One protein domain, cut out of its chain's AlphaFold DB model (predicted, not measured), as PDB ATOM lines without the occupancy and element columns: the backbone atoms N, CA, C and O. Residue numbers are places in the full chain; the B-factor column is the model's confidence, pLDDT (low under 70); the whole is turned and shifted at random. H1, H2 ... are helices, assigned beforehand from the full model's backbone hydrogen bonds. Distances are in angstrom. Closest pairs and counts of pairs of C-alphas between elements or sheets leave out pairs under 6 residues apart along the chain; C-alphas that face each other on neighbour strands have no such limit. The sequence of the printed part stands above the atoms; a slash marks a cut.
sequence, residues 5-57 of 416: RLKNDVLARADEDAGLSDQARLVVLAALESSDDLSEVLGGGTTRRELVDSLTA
ATOM      1  N   ARG A   5     -22.662  11.618  13.629       70.56
ATOM      2  CA  ARG A   5     -21.516  11.742  14.542       70.56
ATOM      3  C   ARG A   5     -20.184  11.758  13.798       70.56
ATOM      4  O   ARG A   5     -19.307  12.550  14.135       70.56
ATOM      5  N   LEU A   6     -20.051  10.957  12.742       78.12
ATOM      6  CA  LEU A   6     -18.830  10.890  11.940       78.12
ATOM      7  C   LEU A   6     -18.538  12.224  11.246       78.12
ATOM      8  O   LEU A   6     -17.381  12.635  11.168       78.12
ATOM      9  N   LYS A   7     -19.570  12.925  10.760       81.38
ATOM     10  CA  LYS A   7     -19.393  14.254  10.154       81.38
ATOM     11  C   LYS A   7     -18.836  15.252  11.169       81.38
ATOM     12  O   LYS A   7     -17.896  15.974  10.843       81.38
ATOM     13  N   ASN A   8     -19.373  15.262  12.390       82.31
ATOM     14  CA  ASN A   8     -18.890  16.132  13.464       82.31
ATOM     15  C   ASN A   8     -17.427  15.821  13.828       82.31
ATOM     16  O   ASN A   8     -16.626  16.745  13.966       82.31
ATOM     17  N   ASP A   9     -17.056  14.539  13.900       84.19
ATOM     18  CA  ASP A   9     -15.672  14.122  14.151       84.19
ATOM     19  C   ASP A   9     -14.722  14.561  13.027       84.19
ATOM     20  O   ASP A   9     -13.627  15.062  13.294       84.19
ATOM     21  N   VAL A  10     -15.126  14.407  11.759       86.38
ATOM     22  CA  VAL A  10     -14.308  14.849  10.618       86.38
ATOM     23  C   VAL A  10     -14.191  16.370  10.580       86.38
ATOM     24  O   VAL A  10     -13.094  16.869  10.338       86.38
ATOM     25  N   LEU A  11     -15.269  17.106  10.859       86.06
ATOM     26  CA  LEU A  11     -15.251  18.566  10.954       86.06
ATOM     27  C   LEU A  11     -14.264  19.032  12.032       86.06
ATOM     28  O   LEU A  11     -13.374  19.827  11.736       86.06
ATOM     29  N   ALA A  12     -14.346  18.470  13.241       86.56
ATOM     30  CA  ALA A  12     -13.431  18.795  14.333       86.56
ATOM     31  C   ALA A  12     -11.966  18.503  13.964       86.56
ATOM     32  O   ALA A  12     -11.090  19.346  14.153       86.56
ATOM     33  N   ARG A  13     -11.692  17.335  13.367       88.56
ATOM     34  CA  ARG A  13     -10.341  16.957  12.916       88.56
ATOM     35  C   ARG A  13      -9.819  17.848  11.793       88.56
ATOM     36  O   ARG A  13      -8.633  18.170  11.785       88.56
ATOM     37  N   ALA A  14     -10.677  18.229  10.849       86.50
ATOM     38  CA  ALA A  14     -10.320  19.132   9.763       86.50
ATOM     39  C   ALA A  14     -10.013  20.541  10.287       86.50
ATOM     40  O   ALA A  14      -9.098  21.192   9.778       86.50
ATOM     41  N   ASP A  15     -10.727  20.993  11.321       84.38
ATOM     42  CA  ASP A  15     -10.499  22.294  11.943       84.38
ATOM     43  C   ASP A  15      -9.209  22.358  12.765       84.38
ATOM     44  O   ASP A  15      -8.490  23.364  12.701       84.38
ATOM     45  N   GLU A  16      -8.882  21.274  13.475       88.50
ATOM     46  CA  GLU A  16      -7.638  21.117  14.238       88.50
ATOM     47  C   GLU A  16      -6.382  21.039  13.351       88.50
ATOM     48  O   GLU A  16      -5.285  21.388  13.799       88.50
ATOM     49  N   ASP A  17      -6.510  20.603  12.094       88.00
ATOM     50  CA  ASP A  17      -5.377  20.483  11.177       88.00
ATOM     51  C   ASP A  17      -4.998  21.841  10.560       88.00
ATOM     52  O   ASP A  17      -5.614  22.348   9.614       88.00
ATOM     53  N   ALA A  18      -3.923  22.431  11.087       84.62
ATOM     54  CA  ALA A  18      -3.349  23.684  10.597       84.62
ATOM     55  C   ALA A  18      -2.691  23.572   9.203       84.62
ATOM     56  O   ALA A  18      -2.362  24.593   8.597       84.62
ATOM     57  N   GLY A  19      -2.458  22.356   8.699       87.94
ATOM     58  CA  GLY A  19      -1.929  22.101   7.358       87.94
ATOM     59  C   GLY A  19      -2.993  22.140   6.257       87.94
ATOM     60  O   GLY A  19      -2.643  22.271   5.081       87.94
ATOM     61  N   LEU A  20      -4.279  22.054   6.615       87.56
ATOM     62  CA  LEU A  20      -5.397  22.119   5.677       87.56
ATOM     63  C   LEU A  20      -5.865  23.562   5.477       87.56
ATOM     64  O   LEU A  20      -6.351  24.205   6.402       87.56
ATOM     65  N   SER A  21      -5.787  24.050   4.237       89.00
ATOM     66  CA  SER A  21      -6.439  25.308   3.842       89.00
ATOM     67  C   SER A  21      -7.964  25.206   3.940       89.00
ATOM     68  O   SER A  21      -8.504  24.131   3.682       89.00
ATOM     69  N   ASP A  22      -8.654  26.327   4.153       85.31
ATOM     70  CA  ASP A  22     -10.125  26.396   4.216       85.31
ATOM     71  C   ASP A  22     -10.810  25.725   3.013       85.31
ATOM     72  O   ASP A  22     -11.767  24.970   3.166       85.31
ATOM     73  N   GLN A  23     -10.270  25.919   1.805       86.88
ATOM     74  CA  GLN A  23     -10.788  25.272   0.597       86.88
ATOM     75  C   GLN A  23     -10.635  23.744   0.645       86.88
ATOM     76  O   GLN A  23     -11.542  23.019   0.254       86.88
ATOM     77  N   ALA A  24      -9.505  23.242   1.146       88.75
ATOM     78  CA  ALA A  24      -9.279  21.805   1.298       88.75
ATOM     79  C   ALA A  24     -10.217  21.191   2.349       88.75
ATOM     80  O   ALA A  24     -10.714  20.088   2.138       88.75
ATOM     81  N   ARG A  25     -10.514  21.919   3.435       89.44
ATOM     82  CA  ARG A  25     -11.502  21.497   4.443       89.44
ATOM     83  C   ARG A  25     -12.890  21.351   3.819       89.44
ATOM     84  O   ARG A  25     -13.518  20.309   3.970       89.44
ATOM     85  N   LEU A  26     -13.320  22.342   3.036       88.81
ATOM     86  CA  LEU A  26     -14.604  22.291   2.327       88.81
ATOM     87  C   LEU A  26     -14.682  21.131   1.328       88.81
ATOM     88  O   LEU A  26     -15.723  20.493   1.233       88.81
ATOM     89  N   VAL A  27     -13.591  20.816   0.623       91.12
ATOM     90  CA  VAL A  27     -13.533  19.663  -0.295       91.12
ATOM     91  C   VAL A  27     -13.722  18.341   0.454       91.12
ATOM     92  O   VAL A  27     -14.458  17.476  -0.017       91.12
ATOM     93  N   VAL A  28     -13.093  18.180   1.624       90.38
ATOM     94  CA  VAL A  28     -13.247  16.975   2.456       90.38
ATOM     95  C   VAL A  28     -14.688  16.831   2.950       90.38
ATOM     96  O   VAL A  28     -15.263  15.751   2.838       90.38
ATOM     97  N   LEU A  29     -15.287  17.917   3.444       89.50
ATOM     98  CA  LEU A  29     -16.671  17.912   3.927       89.50
ATOM     99  C   LEU A  29     -17.666  17.641   2.792       89.50
ATOM    100  O   LEU A  29     -18.571  16.828   2.949       89.50
ATOM    101  N   ALA A  30     -17.472  18.257   1.624       89.56
ATOM    102  CA  ALA A  30     -18.325  18.026   0.461       89.56
ATOM    103  C   ALA A  30     -18.231  16.581  -0.051       89.56
ATOM    104  O   ALA A  30     -19.239  16.003  -0.450       89.56
ATOM    105  N   ALA A  31     -17.046  15.960   0.021       90.94
ATOM    106  CA  ALA A  31     -16.872  14.558  -0.347       90.94
ATOM    107  C   ALA A  31     -17.664  13.595   0.557       90.94
ATOM    108  O   ALA A  31     -18.123  12.561   0.060       90.94
ATOM    109  N   LEU A  32     -17.851  13.930   1.842       87.94
ATOM    110  CA  LEU A  32     -18.668  13.144   2.777       87.94
ATOM    111  C   LEU A  32     -20.163  13.205   2.455       87.94
ATOM    112  O   LEU A  32     -20.843  12.194   2.590       87.94
ATOM    113  N   GLU A  33     -20.659  14.349   1.986       86.31
ATOM    114  CA  GLU A  33     -22.072  14.519   1.635       86.31
ATOM    115  C   GLU A  33     -22.386  13.868   0.280       86.31
ATOM    116  O   GLU A  33     -22.946  12.767   0.204       86.31
ATOM    117  N   SER A  34     -21.965  14.486  -0.829       86.88
ATOM    118  CA  SER A  34     -22.361  14.047  -2.169       86.88
ATOM    119  C   SER A  34     -21.338  14.384  -3.257       86.88
ATOM    120  O   SER A  34     -20.498  15.272  -3.124       86.88
ATOM    121  N   SER A  35     -21.421  13.670  -4.384       86.94
ATOM    122  CA  SER A  35     -20.608  13.976  -5.570       86.94
ATOM    123  C   SER A  35     -20.963  15.331  -6.197       86.94
ATOM    124  O   SER A  35     -20.098  15.970  -6.798       86.94
ATOM    125  N   ASP A  36     -22.215  15.772  -6.056       86.69
ATOM    126  CA  ASP A  36     -22.693  17.044  -6.604       86.69
ATOM    127  C   ASP A  36     -22.123  18.222  -5.804       86.69
ATOM    128  O   ASP A  36     -21.573  19.158  -6.390       86.69
ATOM    129  N   ASP A  37     -22.150  18.129  -4.471       88.00
ATOM    130  CA  ASP A  37     -21.556  19.134  -3.584       88.00
ATOM    131  C   ASP A  37     -20.039  19.211  -3.784       88.00
ATOM    132  O   ASP A  37     -19.466  20.301  -3.865       88.00
ATOM    133  N   LEU A  38     -19.377  18.056  -3.937       89.62
ATOM    134  CA  LEU A  38     -17.947  17.994  -4.243       89.62
ATOM    135  C   LEU A  38     -17.621  18.706  -5.564       89.62
ATOM    136  O   LEU A  38     -16.658  19.474  -5.635       89.62
ATOM    137  N   SER A  39     -18.435  18.489  -6.596       87.38
ATOM    138  CA  SER A  39     -18.267  19.133  -7.902       87.38
ATOM    139  C   SER A  39     -18.465  20.649  -7.826       87.38
ATOM    140  O   SER A  39     -17.748  21.400  -8.489       87.38
ATOM    141  N   GLU A  40     -19.405  21.118  -7.002       87.06
ATOM    142  CA  GLU A  40     -19.628  22.546  -6.772       87.06
ATOM    143  C   GLU A  40     -18.426  23.204  -6.080       87.06
ATOM    144  O   GLU A  40     -17.981  24.271  -6.508       87.06
ATOM    145  N   VAL A  41     -17.863  22.564  -5.048       88.94
ATOM    146  CA  VAL A  41     -16.700  23.086  -4.307       88.94
ATOM    147  C   VAL A  41     -15.421  23.066  -5.149       88.94
ATOM    148  O   VAL A  41     -14.601  23.982  -5.051       88.94
ATOM    149  N   LEU A  42     -15.235  22.044  -5.988       87.88
ATOM    150  CA  LEU A  42     -14.095  21.954  -6.909       87.88
ATOM    151  C   LEU A  42     -14.249  22.843  -8.151       87.88
ATOM    152  O   LEU A  42     -13.267  23.095  -8.858       87.88
ATOM    153  N   GLY A  43     -15.462  23.316  -8.432       82.25
ATOM    154  CA  GLY A  43     -15.746  24.205  -9.546       82.25
ATOM    155  C   GLY A  43     -14.955  25.514  -9.465       82.25
ATOM    156  O   GLY A  43     -14.658  26.038  -8.398       82.25
ATOM    157  N   GLY A  44     -14.644  26.106 -10.622       70.56
ATOM    158  CA  GLY A  44     -13.963  27.409 -10.690       70.56
ATOM    159  C   GLY A  44     -14.829  28.613 -10.278       70.56
ATOM    160  O   GLY A  44     -14.393  29.751 -10.440       70.56
ATOM    161  N   GLY A  45     -16.063  28.377  -9.823       75.94
ATOM    162  CA  GLY A  45     -17.013  29.396  -9.379       75.94
ATOM    163  C   GLY A  45     -17.001  29.591  -7.862       75.94
ATOM    164  O   GLY A  45     -16.379  28.837  -7.123       75.94
ATOM    165  N   THR A  46     -17.701  30.619  -7.379       78.50
ATOM    166  CA  THR A  46     -17.919  30.803  -5.938       78.50
ATOM    167  C   THR A  46     -18.948  29.788  -5.443       78.50
ATOM    168  O   THR A  46     -20.088  29.809  -5.905       78.50
ATOM    169  N   THR A  47     -18.559  28.928  -4.500       84.62
ATOM    170  CA  THR A  47     -19.456  27.982  -3.815       84.62
ATOM    171  C   THR A  47     -20.617  28.718  -3.145       84.62
ATOM    172  O   THR A  47     -20.423  29.796  -2.567       84.62
ATOM    173  N   ARG A  48     -21.832  28.157  -3.201       87.38
ATOM    174  CA  ARG A  48     -22.999  28.760  -2.545       87.38
ATOM    175  C   ARG A  48     -22.783  28.840  -1.037       87.38
ATOM    176  O   ARG A  48     -22.392  27.870  -0.395       87.38
ATOM    177  N   ARG A  49     -23.108  29.997  -0.454       85.12
ATOM    178  CA  ARG A  49     -22.998  30.220   0.995       85.12
ATOM    179  C   ARG A  49     -23.844  29.232   1.800       85.12
ATOM    180  O   ARG A  49     -23.377  28.732   2.809       85.12
ATOM    181  N   GLU A  50     -25.034  28.908   1.305       85.19
ATOM    182  CA  GLU A  50     -25.935  27.909   1.897       85.19
ATOM    183  C   GLU A  50     -25.263  26.535   2.031       85.19
ATOM    184  O   GLU A  50     -25.417  25.884   3.060       85.19
ATOM    185  N   LEU A  51     -24.481  26.129   1.022       84.00
ATOM    186  CA  LEU A  51     -23.743  24.868   1.031       84.00
ATOM    187  C   LEU A  51     -22.572  24.916   2.022       84.00
ATOM    188  O   LEU A  51     -22.342  23.971   2.770       84.00
ATOM    189  N   VAL A  52     -21.837  26.030   2.069       84.50
ATOM    190  CA  VAL A  52     -20.757  26.218   3.052       84.50
ATOM    191  C   VAL A  52     -21.306  26.144   4.478       84.50
ATOM    192  O   VAL A  52     -20.753  25.429   5.314       84.50
ATOM    193  N   ASP A  53     -22.418  26.830   4.738       86.12
ATOM    194  CA  ASP A  53     -23.068  26.838   6.044       86.12
ATOM    195  C   ASP A  53     -23.576  25.425   6.407       86.12
ATOM    196  O   ASP A  53     -23.375  24.982   7.534       86.12
ATOM    197  N   SER A  54     -24.141  24.656   5.466       85.75
ATOM    198  CA  SER A  54     -24.594  23.278   5.737       85.75
ATOM    199  C   SER A  54     -23.457  22.270   5.944       85.75
ATOM    200  O   SER A  54     -23.615  21.289   6.675       85.75
ATOM    201  N   LEU A  55     -22.311  22.471   5.287       83.94
ATOM    202  CA  LEU A  55     -21.138  21.603   5.434       83.94
ATOM    203  C   LEU A  55     -20.410  21.842   6.759       83.94
ATOM    204  O   LEU A  55     -19.877  20.898   7.336       83.94
ATOM    205  N   THR A  56     -20.396  23.090   7.228       82.88
ATOM    206  CA  THR A  56     -19.667  23.515   8.434       82.88
ATOM    207  C   THR A  56     -20.536  23.580   9.688       82.88
ATOM    208  O   THR A  56     -20.004  23.695  10.791       82.88
ATOM    209  N   ALA A  57     -21.861  23.489   9.556       81.31
ATOM    210  CA  ALA A  57     -22.748  23.385  10.703       81.31
ATOM    211  C   ALA A  57     -22.571  22.022  11.401       81.31
ATOM    212  O   ALA A  57     -22.709  20.983  10.744       81.31
TER     213      ALA A  57
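This is residues 5 to 57 of the 416 residues of the protein "AAA_23 domain-containing protein" of Mycobacterium kubicae (UniProt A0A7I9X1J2). Three helices, H1, H2 and H3, stand side by side in a slightly curved row with H2 in the middle, each running opposite to its neighbour, and the short helix H4 crosses on one side of the row, packing on H2. Two helical hairpins that share H2 make the row, and H4 folds back over it after the link of residues 43 to 48. The printed part has 53 residues with four named helices, in the order H1, H2, H3, H4, and no named strand; the class is all helix. The whole is compact, with a radius of gyration of the C-alphas of 10.5 A, and its outline is rounded, with spans of 27 by 23 by 17 A.

The longest helices are H2 and H1, with 12 residues each. H2, residues 22 to 33, runs from C-alpha 22 at (-10.125, 26.396, 4.216) to C-alpha 33 and is 17.0 A long. H1, residues 5 to 16, begins with C-alpha 5 at (-21.516, 11.742, 14.542) and is 16.8 A long. H3, residues 35 to 42, measures 10.4 A. H4, residues 49 to 56, measures 10.6 A and ends with C-alpha 56 at (-19.667, 23.515, 8.434).

H2 is the hub, touching the three other helices. H2 and H3 form a helical hairpin: they touch at a shallow tilt of 8 degrees, opposite ways, and their closest C-alphas, those of Ala 30 and Leu 38, are 4.7 A apart. H1 and H2 form another helical hairpin: they touch at a shallow tilt of 11 degrees, opposite ways, with the closest C-alphas, those of Ala 14 and Arg 25, 5.9 A apart. H1 and H3 are apart. H4 touches H2 about perpendicular, at 79 degrees, and H2 does so with residues 26 to 30 alone; the closest C-alphas, those of Leu 29 and Leu 55, are 6.0 A apart. H1 and H4 are close but not clearly touching, with the C-alphas of Leu 11 and Thr 56 closest at 7.1 A. H3 and H4 are also close but not clearly touching, with the C-alphas of Asp 37 and Leu 51 closest at 7.7 A; their lines are only just about perpendicular, at 72 degrees. Of the 3 pairs of helices that touch, 2 are at a shallow tilt: the packing is mostly aligned, but only just. In H1, H2, H3 and H4 every O i to N i+4 pair is within hydrogen-bond range.

The two C-alphas farthest apart, those of Arg 5 and Gly 44, are 30.6 A apart. The printed part has no cut. The links from H1 to H2 and from H2 to H3 are tight, the one from H3 to H4 is short, and no link is long. The mean pLDDT of the printed part is 85.5, and no printed residue is under 70.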